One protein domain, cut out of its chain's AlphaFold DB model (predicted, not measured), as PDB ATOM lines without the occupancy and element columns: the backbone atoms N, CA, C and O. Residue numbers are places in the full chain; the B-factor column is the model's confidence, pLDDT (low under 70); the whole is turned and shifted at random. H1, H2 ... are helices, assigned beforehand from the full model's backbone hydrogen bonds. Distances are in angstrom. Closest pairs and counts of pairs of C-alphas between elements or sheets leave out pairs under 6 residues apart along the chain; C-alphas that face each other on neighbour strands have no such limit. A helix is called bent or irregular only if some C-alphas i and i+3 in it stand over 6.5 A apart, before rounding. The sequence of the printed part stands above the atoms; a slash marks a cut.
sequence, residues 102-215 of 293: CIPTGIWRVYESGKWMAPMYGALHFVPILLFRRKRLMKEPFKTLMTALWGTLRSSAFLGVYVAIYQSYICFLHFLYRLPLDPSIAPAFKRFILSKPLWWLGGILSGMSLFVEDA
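AT A GLANCE: This is residues 102 to 215 of the 293 residues of an uncharacterized protein of Tulasnella calospora MUT 4182 (UniProt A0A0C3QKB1). Look for a slender rod made round one long helix, H3: the bent helix H1 runs back along one side of it, crossing it obliquely with arm H1a, while H4 and H5 fold back along the other side. The short helix H2 makes the turn between H1 and H3 at one end of the rod, and a short loop joins H3 to H4 at the other end. The printed part has 114 residues with five named helices, H1 to H5 in order along the chain, and no named strand: the class is all helix. It is only just extended, close to loose, with a radius of gyration of the C-alphas of 20.4 A, and the C-alphas span 72 by 24 by 17 A.

IN THESE COORDINATES: Find C-alpha 102 at (201.564, 208.530, 168.839), where H1 begins; by its hydrogen bonds it was assigned as one helix, residues 102 to 132, but it is bent, with C-alphas 116 and 119 7.1 A apart. Its arms are H1a, residues 102 to 116, 20.7 A long, and H1b, residues 119 to 132, 19.6 A long. H2 follows at residues 134 to 139. Next find C-alpha 141 at (189.800, 216.825, 207.566); from there H3 runs to residue 178, 54.7 A. H4 is residues 186 to 193, and H5 runs 27.8 A from residue 196 to C-alpha 212 at (204.790, 220.282, 186.483).

HOW THE PARTS SIT: Start at H3, the hub. H1a touches its residues 153 to 171, closest at the C-alphas of Val 110 and Gly 160, 3.7 A, opposite ways at a tilt of 36 degrees, only just steep. Residues 121 to 126 of H1b touch residues 145 to 156 of H3, closest at C-alphas 122 and 152, 5.3 A, opposite ways at a shallow tilt of 24 degrees. H2 and H3 touch only at the corner, and only just, with 3 pairs of C-alphas within 8 A; the closest are those of Leu 137 and Thr 144, 6.0 A. H4 forms a helical hairpin with H3, closest at C-alphas 177 and 190, 5.9 A. H5 touches residues 154 to 170 of H3, closest at C-alphas 162 and 209, 5.1 A, opposite ways at a shallow tilt of 24 degrees, and is apart from H1a. Every O i to N i+4 pair is within hydrogen-bond range in H1a, H2 and H4, against 8 of 10 in H1b, 33 of 34 in H3 and 6 of 13 in H5, where 12 of 14 O i to N i+3 pairs are.

THE WHOLE: The C-alphas farthest apart, of Lys 139 and Ser 184, are 71.9 A apart. Residues 138 to 143, of which 141 to 143 belong to H3, stand free. The printed part has no cut and no long link. Its mean pLDDT is 89.3, and no printed residue is under 70.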
ATOM      1  N   CYS A 102     200.580 208.107 167.837       88.06
ATOM      2  CA  CYS A 102     201.564 208.530 168.839       88.06
ATOM      3  C   CYS A 102     200.960 209.463 169.909       88.06
ATOM      4  O   CYS A 102     201.188 209.263 171.101       88.06
ATOM      5  N   ILE A 103     200.146 210.449 169.505       88.69
ATOM      6  CA  ILE A 103     199.596 211.473 170.419       88.69
ATOM      7  C   ILE A 103     198.641 210.863 171.465       88.69
ATOM      8  O   ILE A 103     198.881 211.054 172.662       88.69
ATOM      9  N   PRO A 104     197.617 210.067 171.088       88.00
ATOM     10  CA  PRO A 104     196.726 209.442 172.071       88.00
ATOM     11  C   PRO A 104     197.463 208.453 172.983       88.00
ATOM     12  O   PRO A 104     197.113 208.295 174.151       88.00
ATOM     13  N   THR A 105     198.517 207.811 172.469       86.88
ATOM     14  CA  THR A 105     199.389 206.937 173.263       86.88
ATOM     15  C   THR A 105     200.125 207.713 174.349       86.88
ATOM     16  O   THR A 105     200.218 207.225 175.473       86.88
ATOM     17  N   GLY A 106     200.613 208.919 174.046       87.94
ATOM     18  CA  GLY A 106     201.233 209.800 175.035       87.94
ATOM     19  C   GLY A 106     200.292 210.089 176.205       87.94
ATOM     20  O   GLY A 106     200.654 209.839 177.351       87.94
ATOM     21  N   ILE A 107     199.056 210.514 175.919       88.88
ATOM     22  CA  ILE A 107     198.031 210.808 176.941       88.88
ATOM     23  C   ILE A 107     197.712 209.563 177.775       88.88
ATOM     24  O   ILE A 107     197.719 209.610 179.006       88.88
ATOM     25  N   TRP A 108     197.488 208.428 177.109       87.69
ATOM     26  CA  TRP A 108     197.233 207.154 177.780       87.69
ATOM     27  C   TRP A 108     198.364 206.772 178.740       87.69
ATOM     28  O   TRP A 108     198.119 206.292 179.844       87.69
ATOM     29  N   ARG A 109     199.615 207.022 178.353       86.56
ATOM     30  CA  ARG A 109     200.773 206.713 179.190       86.56
ATOM     31  C   ARG A 109     200.960 207.670 180.351       86.56
ATOM     32  O   ARG A 109     201.420 207.213 181.395       86.56
ATOM     33  N   VAL A 110     200.570 208.940 180.220       90.25
ATOM     34  CA  VAL A 110     200.487 209.844 181.379       90.25
ATOM     35  C   VAL A 110     199.559 209.236 182.427       90.25
ATOM     36  O   VAL A 110     199.935 209.140 183.594       90.25
ATOM     37  N   TYR A 111     198.385 208.771 181.996       90.44
ATOM     38  CA  TYR A 111     197.411 208.138 182.878       90.44
ATOM     39  C   TYR A 111     197.945 206.840 183.496       90.44
ATOM     40  O   TYR A 111     197.939 206.701 184.716       90.44
ATOM     41  N   GLU A 112     198.461 205.913 182.687       87.81
ATOM     42  CA  GLU A 112     198.892 204.595 183.168       87.81
ATOM     43  C   GLU A 112     200.107 204.685 184.106       87.81
ATOM     44  O   GLU A 112     200.113 204.090 185.186       87.81
ATOM     45  N   SER A 113     201.104 205.498 183.741       88.31
ATOM     46  CA  SER A 113     202.295 205.726 184.573       88.31
ATOM     47  C   SER A 113     201.939 206.494 185.849       88.31
ATOM     48  O   SER A 113     202.452 206.186 186.925       88.31
ATOM     49  N   GLY A 114     201.027 207.468 185.748       90.06
ATOM     50  CA  GLY A 114     200.509 208.219 186.889       90.06
ATOM     51  C   GLY A 114     199.741 207.328 187.866       90.06
ATOM     52  O   GLY A 114     200.011 207.364 189.063       90.06
ATOM     53  N   LYS A 115     198.852 206.463 187.363       90.19
ATOM     54  CA  LYS A 115     198.102 205.471 188.152       90.19
ATOM     55  C   LYS A 115     199.038 204.514 188.889       90.19
ATOM     56  O   LYS A 115     198.832 204.253 190.070       90.19
ATOM     57  N   TRP A 116     200.079 204.021 188.215       87.88
ATOM     58  CA  TRP A 116     201.075 203.138 188.827       87.88
ATOM     59  C   TRP A 116     201.869 203.825 189.947       87.88
ATOM     60  O   TRP A 116     202.193 203.192 190.951       87.88
ATOM     61  N   MET A 117     202.154 205.121 189.803       88.75
ATOM     62  CA  MET A 117     202.954 205.879 190.767       88.75
ATOM     63  C   MET A 117     202.132 206.505 191.909       88.75
ATOM     64  O   MET A 117     202.677 206.820 192.971       88.75
ATOM     65  N   ALA A 118     200.818 206.643 191.726       90.50
ATOM     66  CA  ALA A 118     199.916 207.247 192.701       90.50
ATOM     67  C   ALA A 118     200.027 206.658 194.123       90.50
ATOM     68  O   ALA A 118     200.052 207.452 195.062       90.50
ATOM     69  N   PRO A 119     200.176 205.332 194.345       91.38
ATOM     70  CA  PRO A 119     200.345 204.784 195.694       91.38
ATOM     71  C   PRO A 119     201.632 205.251 196.387       91.38
ATOM     72  O   PRO A 119     201.621 205.549 197.579       91.38
ATOM     73  N   MET A 120     202.740 205.357 195.643       89.81
ATOM     74  CA  MET A 120     204.034 205.776 196.188       89.81
ATOM     75  C   MET A 120     204.008 207.253 196.594       89.81
ATOM     76  O   MET A 120     204.391 207.596 197.714       89.81
ATOM     77  N   TYR A 121     203.520 208.134 195.715       88.62
ATOM     78  CA  TYR A 121     203.386 209.555 196.052       88.62
ATOM     79  C   TYR A 121     202.274 209.814 197.064       88.62
ATOM     80  O   TYR A 121     202.417 210.703 197.902       88.62
ATOM     81  N   GLY A 122     201.213 209.009 197.038       89.38
ATOM     82  CA  GLY A 122     200.166 209.020 198.047       89.38
ATOM     83  C   GLY A 122     200.760 208.776 199.425       89.38
ATOM     84  O   GLY A 122     200.627 209.623 200.302       89.38
ATOM     85  N   ALA A 123     201.507 207.686 199.609       90.00
ATOM     86  CA  ALA A 123     202.180 207.417 200.877       90.00
ATOM     87  C   ALA A 123     203.072 208.594 201.314       90.00
ATOM     88  O   ALA A 123     202.992 209.042 202.456       90.00
ATOM     89  N   LEU A 124     203.851 209.165 200.393       88.06
ATOM     90  CA  LEU A 124     204.745 210.290 200.672       88.06
ATOM     91  C   LEU A 124     204.014 211.557 201.156       88.06
ATOM     92  O   LEU A 124     204.538 212.274 202.004       88.06
ATOM     93  N   HIS A 125     202.816 211.841 200.636       87.19
ATOM     94  CA  HIS A 125     202.027 213.019 201.020       87.19
ATOM     95  C   HIS A 125     201.105 212.761 202.220       87.19
ATOM     96  O   HIS A 125     200.959 213.632 203.079       87.19
ATOM     97  N   PHE A 126     200.514 211.567 202.325       87.69
ATOM     98  CA  PHE A 126     199.564 211.215 203.385       87.69
ATOM     99  C   PHE A 126     200.247 210.796 204.695       87.69
ATOM    100  O   PHE A 126     199.780 211.192 205.765       87.69
ATOM    101  N   VAL A 127     201.361 210.053 204.657       89.50
ATOM    102  CA  VAL A 127     202.025 209.541 205.875       89.50
ATOM    103  C   VAL A 127     202.499 210.667 206.803       89.50
ATOM    104  O   VAL A 127     202.165 210.620 207.990       89.50
ATOM    105  N   PRO A 128     203.186 211.729 206.331       85.75
ATOM    106  CA  PRO A 128     203.602 212.817 207.217       85.75
ATOM    107  C   PRO A 128     202.417 213.548 207.858       85.75
ATOM    108  O   PRO A 128     202.508 214.026 208.988       85.75
ATOM    109  N   ILE A 129     201.284 213.629 207.153       86.81
ATOM    110  CA  ILE A 129     200.059 214.236 207.680       86.81
ATOM    111  C   ILE A 129     199.462 213.357 208.781       86.81
ATOM    112  O   ILE A 129     199.140 213.869 209.856       86.81
ATOM    113  N   LEU A 130     199.369 212.048 208.538       87.44
ATOM    114  CA  LEU A 130     198.822 211.079 209.483       87.44
ATOM    115  C   LEU A 130     199.689 210.928 210.741       87.44
ATOM    116  O   LEU A 130     199.156 210.711 211.826       87.44
ATOM    117  N   LEU A 131     201.014 211.051 210.629       89.38
ATOM    118  CA  LEU A 131     201.923 210.923 211.772       89.38
ATOM    119  C   LEU A 131     202.089 212.240 212.536       89.38
ATOM    120  O   LEU A 131     201.882 212.269 213.746       89.38
ATOM    121  N   PHE A 132     202.406 213.340 211.845       88.69
ATOM    122  CA  PHE A 132     202.850 214.579 212.495       88.69
ATOM    123  C   PHE A 132     201.777 215.671 212.563       88.69
ATOM    124  O   PHE A 132     201.903 216.605 213.353       88.69
ATOM    125  N   ARG A 133     200.703 215.593 211.761       82.19
ATOM    126  CA  ARG A 133     199.679 216.657 211.658       82.19
ATOM    127  C   ARG A 133     198.262 216.207 212.027       82.19
ATOM    128  O   ARG A 133     197.290 216.832 211.600       82.19
ATOM    129  N   ARG A 134     198.133 215.209 212.911       82.94
ATOM    130  CA  ARG A 134     196.843 214.670 213.403       82.94
ATOM    131  C   ARG A 134     195.886 215.744 213.930       82.94
ATOM    132  O   ARG A 134     194.723 215.759 213.557       82.94
ATOM    133  N   LYS A 135     196.381 216.704 214.723       83.88
ATOM    134  CA  LYS A 135     195.555 217.805 215.266       83.88
ATOM    135  C   LYS A 135     194.916 218.663 214.166       83.88
ATOM    136  O   LYS A 135     193.786 219.108 214.314       83.88
ATOM    137  N   ARG A 136     195.634 218.896 213.062       80.56
ATOM    138  CA  ARG A 136     195.123 219.652 211.909       80.56
ATOM    139  C   ARG A 136     194.153 218.812 211.080       80.56
ATOM    140  O   ARG A 136     193.137 219.338 210.645       80.56
ATOM    141  N   LEU A 137     194.437 217.518 210.937       86.12
ATOM    142  CA  LEU A 137     193.542 216.564 210.287       86.12
ATOM    143  C   LEU A 137     192.186 216.465 211.008       86.12
ATOM    144  O   LEU A 137     191.167 216.402 210.340       86.12
ATOM    145  N   MET A 138     192.157 216.508 212.344       87.50
ATOM    146  CA  MET A 138     190.898 216.477 213.108       87.50
ATOM    147  C   MET A 138     190.105 217.789 213.025       87.50
ATOM    148  O   MET A 138     188.882 217.754 213.048       87.50
ATOM    149  N   LYS A 139     190.783 218.942 212.922       90.44
ATOM    150  CA  LYS A 139     190.123 220.255 212.808       90.44
ATOM    151  C   LYS A 139     189.563 220.523 211.408       90.44
ATOM    152  O   LYS A 139     188.466 221.044 211.281       90.44
ATOM    153  N   GLU A 140     190.323 220.186 210.365       89.75
ATOM    154  CA  GLU A 140     189.953 220.430 208.962       89.75
ATOM    155  C   GLU A 140     190.263 219.190 208.095       89.75
ATOM    156  O   GLU A 140     191.211 219.209 207.292       89.75
ATOM    157  N   PRO A 141     189.494 218.092 208.233       88.31
ATOM    158  CA  PRO A 141     189.800 216.825 207.566       88.31
ATOM    159  C   PRO A 141     189.748 216.950 206.043       88.31
ATOM    160  O   PRO A 141     190.692 216.562 205.355       88.31
ATOM    161  N   PHE A 142     188.689 217.570 205.515       89.81
ATOM    162  CA  PHE A 142     188.470 217.684 204.074       89.81
ATOM    163  C   PHE A 142     189.566 218.500 203.378       89.81
ATOM    164  O   PHE A 142     190.180 218.041 202.417       89.81
ATOM    165  N   LYS A 143     189.882 219.686 203.904       89.44
ATOM    166  CA  LYS A 143     190.895 220.584 203.329       89.44
ATOM    167  C   LYS A 143     192.297 219.974 203.375       89.44
ATOM    168  O   LYS A 143     193.056 220.081 202.410       89.44
ATOM    169  N   THR A 144     192.631 219.299 204.476       87.94
ATOM    170  CA  THR A 144     193.923 218.619 204.636       87.94
ATOM    171  C   THR A 144     194.053 217.445 203.659       87.94
ATOM    172  O   THR A 144     195.089 217.310 203.005       87.94
ATOM    173  N   LEU A 145     192.996 216.641 203.504       89.50
ATOM    174  CA  LEU A 145     192.970 215.506 202.580       89.50
ATOM    175  C   LEU A 145     193.028 215.957 201.115       89.50
ATOM    176  O   LEU A 145     193.816 215.412 200.348       89.50
ATOM    177  N   MET A 146     192.263 216.984 200.733       90.12
ATOM    178  CA  MET A 146     192.279 217.530 199.370       90.12
ATOM    179  C   MET A 146     193.642 218.111 198.996       90.12
ATOM    180  O   MET A 146     194.115 217.896 197.884       90.12
ATOM    181  N   THR A 147     194.322 218.780 199.932       88.00
ATOM    182  CA  THR A 147     195.684 219.288 199.698       88.00
ATOM    183  C   THR A 147     196.665 218.142 199.429       88.00
ATOM    184  O   THR A 147     197.476 218.214 198.506       88.00
ATOM    185  N   ALA A 148     196.578 217.060 200.210       87.44
ATOM    186  CA  ALA A 148     197.417 215.878 200.034       87.44
ATOM    187  C   ALA A 148     197.104 215.126 198.730       87.44
ATOM    188  O   ALA A 148     198.016 214.683 198.027       87.44
ATOM    189  N   LEU A 149     195.821 215.029 198.374       91.12
ATOM    190  CA  LEU A 149     195.368 214.440 197.118       91.12
ATOM    191  C   LEU A 149     195.872 215.248 195.920       91.12
ATOM    192  O   LEU A 149     196.414 214.667 194.984       91.12
ATOM    193  N   TRP A 150     195.771 216.578 195.970       90.88
ATOM    194  CA  TRP A 150     196.283 217.457 194.919       90.88
ATOM    195  C   TRP A 150     197.799 217.331 194.758       90.88
ATOM    196  O   TRP A 150     198.294 217.206 193.639       90.88
ATOM    197  N   GLY A 151     198.538 217.269 195.873       87.44
ATOM    198  CA  GLY A 151     199.976 216.991 195.859       87.44
ATOM    199  C   GLY A 151     200.304 215.634 195.231       87.44
ATOM    200  O   GLY A 151     201.228 215.525 194.427       87.44
ATOM    201  N   THR A 152     199.510 214.606 195.534       90.81
ATOM    202  CA  THR A 152     199.676 213.256 194.973       90.81
ATOM    203  C   THR A 152     199.396 213.224 193.474       90.81
ATOM    204  O   THR A 152     200.191 212.667 192.717       90.81
ATOM    205  N   LEU A 153     198.301 213.844 193.031       91.62
ATOM    206  CA  LEU A 153     197.934 213.941 191.619       91.62
ATOM    207  C   LEU A 153     198.991 214.714 190.829       91.62
ATOM    208  O   LEU A 153     199.435 214.230 189.790       91.62
ATOM    209  N   ARG A 154     199.458 215.857 191.345       91.38
ATOM    210  CA  ARG A 154     200.517 216.667 190.725       91.38
ATOM    211  C   ARG A 154     201.822 215.883 190.577       91.38
ATOM    212  O   ARG A 154     202.366 215.830 189.476       91.38
ATOM    213  N   SER A 155     202.289 215.222 191.639       89.81
ATOM    214  CA  SER A 155     203.516 214.411 191.585       89.81
ATOM    215  C   SER A 155     203.384 213.194 190.665       89.81
ATOM    216  O   SER A 155     204.321 212.842 189.947       89.81
ATOM    217  N   SER A 156     202.204 212.572 190.621       91.31
ATOM    218  CA  SER A 156     201.929 211.456 189.704       91.31
ATOM    219  C   SER A 156     201.896 211.925 188.244       91.31
ATOM    220  O   SER A 156     202.456 211.265 187.367       91.31
ATOM    221  N   ALA A 157     201.311 213.099 187.989       92.06
ATOM    222  CA  ALA A 157     201.284 213.727 186.673       92.06
ATOM    223  C   ALA A 157     202.687 214.127 186.196       92.06
ATOM    224  O   ALA A 157     202.995 213.910 185.028       92.06
ATOM    225  N   PHE A 158     203.565 214.627 187.076       93.12
ATOM    226  CA  PHE A 158     204.964 214.938 186.743       93.12
ATOM    227  C   PHE A 158     205.678 213.751 186.076       93.12
ATOM    228  O   PHE A 158     206.297 213.910 185.019       93.12
ATOM    229  N   LEU A 159     205.563 212.554 186.658       90.75
ATOM    230  CA  LEU A 159     206.192 211.361 186.094       90.75
ATOM    231  C   LEU A 159     205.497 210.896 184.809       90.75
ATOM    232  O   LEU A 159     206.168 210.507 183.856       90.75
ATOM    233  N   GLY A 160     204.167 210.961 184.754       92.56
ATOM    234  CA  GLY A 160     203.430 210.657 183.528       92.56
ATOM    235  C   GLY A 160     203.859 211.554 182.361       92.56
ATOM    236  O   GLY A 160     204.160 211.061 181.274       92.56
ATOM    237  N   VAL A 161     203.970 212.863 182.604       94.19
ATOM    238  CA  VAL A 161     204.447 213.854 181.628       94.19
ATOM    239  C   VAL A 161     205.903 213.589 181.241       94.19
ATOM    240  O   VAL A 161     206.237 213.688 180.064       94.19
ATOM    241  N   TYR A 162     206.761 213.180 182.184       94.44
ATOM    242  CA  TYR A 162     208.142 212.779 181.890       94.44
ATOM    243  C   TYR A 162     208.202 211.669 180.828       94.44
ATOM    244  O   TYR A 162     208.906 211.793 179.822       94.44
ATOM    245  N   VAL A 163     207.425 210.599 181.029       92.56
ATOM    246  CA  VAL A 163     207.347 209.459 180.101       92.56
ATOM    247  C   VAL A 163     206.776 209.895 178.750       92.56
ATOM    248  O   VAL A 163     207.324 209.535 177.705       92.56
ATOM    249  N   ALA A 164     205.719 210.711 178.760       93.19
ATOM    250  CA  ALA A 164     205.068 211.190 177.547       93.19
ATOM    251  C   ALA A 164     205.973 212.097 176.697       93.19
ATOM    252  O   ALA A 164     206.016 211.914 175.480       93.19
ATOM    253  N   ILE A 165     206.728 213.023 177.307       94.38
ATOM    254  CA  ILE A 165     207.678 213.894 176.591       94.38
ATOM    255  C   ILE A 165     208.758 213.043 175.929       94.38
ATOM    256  O   ILE A 165     209.020 213.192 174.736       94.38
ATOM    257  N   TYR A 166     209.366 212.126 176.687       93.75
ATOM    258  CA  TYR A 166     210.468 211.321 176.175       93.75
ATOM    259  C   TYR A 166     210.036 210.435 174.999       93.75
ATOM    260  O   TYR A 166     210.725 210.344 173.987       93.75
ATOM    261  N   GLN A 167     208.877 209.794 175.098       91.00
ATOM    262  CA  GLN A 167     208.390 208.940 174.020       91.00
ATOM    263  C   GLN A 167     207.882 209.730 172.823       91.00
ATOM    264  O   GLN A 167     208.170 209.334 171.699       91.00
ATOM    265  N   SER A 168     207.191 210.853 173.042       92.75
ATOM    266  CA  SER A 168     206.803 211.750 171.950       92.75
ATOM    267  C   SER A 168     208.035 212.234 171.191       92.75
ATOM    268  O   SER A 168     208.005 212.273 169.968       92.75
ATOM    269  N   TYR A 169     209.142 212.504 171.889       94.25
ATOM    270  CA  TYR A 169     210.420 212.831 171.264       94.25
ATOM    271  C   TYR A 169     210.952 211.691 170.378       94.25
ATOM    272  O   TYR A 169     211.285 211.933 169.222       94.25
ATOM    273  N   ILE A 170     210.973 210.441 170.856       92.25
ATOM    274  CA  ILE A 170     211.417 209.299 170.032       92.25
ATOM    275  C   ILE A 170     210.483 209.061 168.835       92.25
ATOM    276  O   ILE A 170     210.954 208.855 167.718       92.25
ATOM    277  N   CYS A 171     209.166 209.131 169.039       91.75
ATOM    278  CA  CYS A 171     208.184 209.037 167.959       91.75
ATOM    279  C   CYS A 171     208.362 210.171 166.937       91.75
ATOM    280  O   CYS A 171     208.244 209.937 165.737       91.75
ATOM    281  N   PHE A 172     208.695 211.380 167.394       92.56
ATOM    282  CA  PHE A 172     208.989 212.521 166.535       92.56
ATOM    283  C   PHE A 172     210.265 212.305 165.715       92.56
ATOM    284  O   PHE A 172     210.247 212.536 164.510       92.56
ATOM    285  N   LEU A 173     211.342 211.771 166.306       92.31
ATOM    286  CA  LEU A 173     212.536 211.385 165.542       92.31
ATOM    287  C   LEU A 173     212.216 210.332 164.473       92.31
ATOM    288  O   LEU A 173     212.722 210.414 163.357       92.31
ATOM    289  N   HIS A 174     211.341 209.372 164.786       90.56
ATOM    290  CA  HIS A 174     210.929 208.354 163.822       90.56
ATOM    291  C   HIS A 174     210.084 208.948 162.687       90.56
ATOM    292  O   HIS A 174     210.266 208.576 161.528       90.56
ATOM    293  N   PHE A 175     209.199 209.898 163.004       90.81
ATOM    294  CA  PHE A 175     208.463 210.672 162.009       90.81
ATOM    295  C   PHE A 175     209.419 211.440 161.087       90.81
ATOM    296  O   PHE A 175     209.323 211.298 159.870       90.81
ATOM    297  N   LEU A 176     210.399 212.159 161.649       90.38
ATOM    298  CA  LEU A 176     211.402 212.886 160.865       90.38
ATOM    299  C   LEU A 176     212.248 211.959 159.980       90.38
ATOM    300  O   LEU A 176     212.577 212.316 158.853       90.38
ATOM    301  N   TYR A 177     212.577 210.758 160.461       89.06
ATOM    302  CA  TYR A 177     213.314 209.762 159.680       89.06
ATOM    303  C   TYR A 177     212.519 209.243 158.467       89.06
ATOM    304  O   TYR A 177     213.110 208.930 157.430       89.06
ATOM    305  N   ARG A 178     211.186 209.143 158.589       86.75
ATOM    306  CA  ARG A 178     210.280 208.684 157.522       86.75
ATOM    307  C   ARG A 178     209.879 209.785 156.534       86.75
ATOM    308  O   ARG A 178     209.237 209.459 155.537       86.75
ATOM    309  N   LEU A 179     210.230 211.050 156.779       87.69
ATOM    310  CA  LEU A 179     209.889 212.139 155.865       87.69
ATOM    311  C   LEU A 179     210.508 211.904 154.474       87.69
ATOM    312  O   LEU A 179     211.698 211.575 154.383       87.69
ATOM    313  N   PRO A 180     209.729 212.086 153.389       85.06
ATOM    314  CA  PRO A 180     210.270 212.078 152.041       85.06
ATOM    315  C   PRO A 180     211.135 213.330 151.867       85.06
ATOM    316  O   PRO A 180     210.635 214.450 151.829       85.06
ATOM    317  N   LEU A 181     212.447 213.129 151.822       86.44
ATOM    318  CA  LEU A 181     213.446 214.177 151.634       86.44
ATOM    319  C   LEU A 181     214.143 213.972 150.296       86.44
ATOM    320  O   LEU A 181     214.257 212.839 149.823       86.44
ATOM    321  N   ASP A 182     214.648 215.068 149.734       86.81
ATOM    322  CA  ASP A 182     215.493 215.046 148.543       86.81
ATOM    323  C   ASP A 182     216.657 214.048 148.745       86.81
ATOM    324  O   ASP A 182     217.338 214.122 149.782       86.81
ATOM    325  N   PRO A 183     216.899 213.119 147.797       84.94
ATOM    326  CA  PRO A 183     217.995 212.150 147.856       84.94
ATOM    327  C   PRO A 183     219.362 212.763 148.182       84.94
ATOM    328  O   PRO A 183     220.190 212.106 148.814       84.94
ATOM    329  N   SER A 184     219.578 214.025 147.810       85.88
ATOM    330  CA  SER A 184     220.831 214.754 148.029       85.88
ATOM    331  C   SER A 184     221.076 215.091 149.509       85.88
ATOM    332  O   SER A 184     222.213 215.089 149.977       85.88
ATOM    333  N   ILE A 185     220.009 215.354 150.274       86.62
ATOM    334  CA  ILE A 185     220.068 215.813 151.679       86.62
ATOM    335  C   ILE A 185     219.709 214.678 152.651       86.62
ATOM    336  O   ILE A 185     220.198 214.624 153.786       86.62
ATOM    337  N   ALA A 186     218.888 213.728 152.197       86.44
ATOM    338  CA  ALA A 186     218.384 212.606 152.978       86.44
ATOM    339  C   ALA A 186     219.454 211.825 153.775       86.44
ATOM    340  O   ALA A 186     219.210 211.577 154.960       86.44
ATOM    341  N   PRO A 187     220.624 211.430 153.222       86.50
ATOM    342  CA  PRO A 187     221.579 210.611 153.971       86.50
ATOM    343  C   PRO A 187     222.220 211.374 155.138       86.50
ATOM    344  O   PRO A 187     222.319 210.840 156.246       86.50
ATOM    345  N   ALA A 188     222.604 212.636 154.925       87.44
ATOM    346  CA  ALA A 188     223.199 213.473 155.964       87.44
ATOM    347  C   ALA A 188     222.194 213.760 157.090       87.44
ATOM    348  O   ALA A 188     222.515 213.605 158.271       87.44
ATOM    349  N   PHE A 189     220.953 214.094 156.726       89.00
ATOM    350  CA  PHE A 189     219.888 214.376 157.684       89.00
ATOM    351  C   PHE A 189     219.498 213.144 158.512       89.00
ATOM    352  O   PHE A 189     219.415 213.220 159.739       89.00
ATOM    353  N   LYS A 190     219.343 211.973 157.876       88.31
ATOM    354  CA  LYS A 190     219.049 210.713 158.580       88.31
ATOM    355  C   LYS A 190     220.172 210.320 159.539       88.31
ATOM    356  O   LYS A 190     219.894 209.907 160.664       88.31
ATOM    357  N   ARG A 191     221.438 210.506 159.141       86.81
ATOM    358  CA  ARG A 191     222.595 210.266 160.017       86.81
ATOM    359  C   ARG A 191     222.610 211.209 161.221       86.81
ATOM    360  O   ARG A 191     222.950 210.778 162.321       86.81
ATOM    361  N   PHE A 192     222.224 212.470 161.030       89.00
ATOM    362  CA  PHE A 192     222.106 213.440 162.118       89.00
ATOM    363  C   PHE A 192     220.991 213.064 163.105       89.00
ATOM    364  O   PHE A 192     221.244 213.007 164.310       89.00
ATOM    365  N   ILE A 193     219.796 212.719 162.608       88.50
ATOM    366  CA  ILE A 193     218.642 212.312 163.433       88.50
ATOM    367  C   ILE A 193     218.943 211.077 164.285       88.50
ATOM    368  O   ILE A 193     218.524 210.985 165.437       88.50
ATOM    369  N   LEU A 194     219.675 210.121 163.719       86.56
ATOM    370  CA  LEU A 194     220.021 208.873 164.396       86.56
ATOM    371  C   LEU A 194     221.295 208.982 165.247       86.56
ATOM    372  O   LEU A 194     221.760 207.988 165.805       86.56
ATOM    373  N   SER A 195     221.885 210.175 165.361       87.19
ATOM    374  CA  SER A 195     223.146 210.344 166.076       87.19
ATOM    375  C   SER A 195     222.988 210.141 167.592       87.19
ATOM    376  O   SER A 195     221.995 210.519 168.219       87.19
ATOM    377  N   LYS A 196     224.014 209.551 168.220       85.12
ATOM    378  CA  LYS A 196     224.050 209.282 169.671       85.12
ATOM    379  C   LYS A 196     223.771 210.526 170.555       85.12
ATOM    380  O   LYS A 196     223.121 210.349 171.587       85.12
ATOM    381  N   PRO A 197     224.187 211.763 170.204       87.50
ATOM    382  CA  PRO A 197     223.858 212.964 170.979       87.50
ATOM    383  C   PRO A 197     222.360 213.283 171.074       87.50
ATOM    384  O   PRO A 197     221.917 213.798 172.099       87.50
ATOM    385  N   LEU A 198     221.543 212.936 170.074       90.69
ATOM    386  CA  LEU A 198     220.097 213.193 170.137       90.69
ATOM    387  C   LEU A 198     219.414 212.381 171.249       90.69
ATOM    388  O   LEU A 198     218.490 212.855 171.908       90.69
ATOM    389  N   TRP A 199     219.943 211.202 171.580       89.44
ATOM    390  CA  TRP A 199     219.469 210.427 172.731       89.44
ATOM    391  C   TRP A 199     219.705 211.138 174.073       89.44
ATOM    392  O   TRP A 199     218.919 210.962 175.010       89.44
ATOM    393  N   TRP A 200     220.762 211.953 174.173       89.56
ATOM    394  CA  TRP A 200     221.001 212.833 175.320       89.56
ATOM    395  C   TRP A 200     220.029 214.008 175.335       89.56
ATOM    396  O   TRP A 200     219.449 214.294 176.383       89.56
ATOM    397  N   LEU A 201     219.800 214.629 174.175       92.06
ATOM    398  CA  LEU A 201     218.857 215.736 174.030       92.06
ATOM    399  C   LEU A 201     217.444 215.335 174.467       92.06
ATOM    400  O   LEU A 201     216.825 216.058 175.244       92.06
ATOM    401  N   GLY A 202     216.968 214.148 174.078       91.38
ATOM    402  CA  GLY A 202     215.686 213.621 174.560       91.38
ATOM    403  C   GLY A 202     215.619 213.513 176.088       91.38
ATOM    404  O   GLY A 202     214.588 213.796 176.695       91.38
ATOM    405  N   GLY A 203     216.737 213.162 176.734       91.38
ATOM    406  CA  GLY A 203     216.855 213.150 178.192       91.38
ATOM    407  C   GLY A 203     216.742 214.548 178.808       91.38
ATOM    408  O   GLY A 203     216.019 214.718 179.787       91.38
ATOM    409  N   ILE A 204     217.397 215.548 178.216       92.12
ATOM    410  CA  ILE A 204     217.324 216.948 178.664       92.12
ATOM    411  C   ILE A 204     215.898 217.488 178.507       92.12
ATOM    412  O   ILE A 204     215.345 218.034 179.458       92.12
ATOM    413  N   LEU A 205     215.271 217.256 177.350       94.00
ATOM    414  CA  LEU A 205     213.891 217.665 177.081       94.00
ATOM    415  C   LEU A 205     212.904 217.022 178.060       94.00
ATOM    416  O   LEU A 205     212.039 217.709 178.594       94.00
ATOM    417  N   SER A 206     213.071 215.732 178.379       92.56
ATOM    418  CA  SER A 206     212.239 215.077 179.399       92.56
ATOM    419  C   SER A 206     212.374 215.712 180.788       92.56
ATOM    420  O   SER A 206     211.423 215.688 181.560       92.56
ATOM    421  N   GLY A 207     213.508 216.359 181.088       91.31
ATOM    422  CA  GLY A 207     213.711 217.116 182.324       91.31
ATOM    423  C   GLY A 207     212.776 218.321 182.476       91.31
ATOM    424  O   GLY A 207     212.491 218.722 183.603       91.31
ATOM    425  N   MET A 208     212.221 218.850 181.380       91.50
ATOM    426  CA  MET A 208     211.225 219.929 181.431       91.50
ATOM    427  C   MET A 208     209.921 219.500 182.115       91.50
ATOM    428  O   MET A 208     209.172 220.357 182.583       91.50
ATOM    429  N   SER A 209     209.653 218.196 182.263       93.69
ATOM    430  CA  SER A 209     208.497 217.747 183.044       93.69
ATOM    431  C   SER A 209     208.554 218.242 184.493       93.69
ATOM    432  O   SER A 209     207.507 218.425 185.107       93.69
ATOM    433  N   LEU A 210     209.746 218.540 185.030       91.75
ATOM    434  CA  LEU A 210     209.950 219.023 186.398       91.75
ATOM    435  C   LEU A 210     209.195 220.330 186.701       91.75
ATOM    436  O   LEU A 210     208.867 220.596 187.858       91.75
ATOM    437  N   PHE A 211     208.850 221.123 185.682       91.31
ATOM    438  CA  PHE A 211     208.019 222.318 185.859       91.31
ATOM    439  C   PHE A 211     206.586 221.993 186.308       91.31
ATOM    440  O   PHE A 211     205.965 222.812 186.993       91.31
ATOM    441  N   VAL A 212     206.089 220.788 186.009       90.75
ATOM    442  CA  VAL A 212     204.790 220.282 186.483       90.75
ATOM    443  C   VAL A 212     204.806 220.018 187.989       90.75
ATOM    444  O   VAL A 212     203.765 220.100 188.630       90.75
ATOM    445  N   GLU A 213     205.969 219.753 188.583       91.19
ATOM    446  CA  GLU A 213     206.110 219.515 190.020       91.19
ATOM    447  C   GLU A 213     206.188 220.835 190.812       91.19
ATOM    448  O   GLU A 213     206.470 221.912 190.267       91.19
ATOM    449  N   ASP A 214     205.849 220.787 192.102       87.00
ATOM    450  CA  ASP A 214     205.937 221.933 193.015       87.00
ATOM    451  C   ASP A 214     207.384 222.439 193.145       87.00
ATOM    452  O   ASP A 214     208.310 221.651 193.350       87.00
ATOM    453  N   ALA A 215     207.575 223.761 193.052       88.06
ATOM    454  CA  ALA A 215     208.881 224.416 193.109       88.06
ATOM    455  C   ALA A 215     209.713 224.034 194.344       88.06
ATOM    456  O   ALA A 215     210.929 223.901 194.224       88.06
TER     457      ALA A 215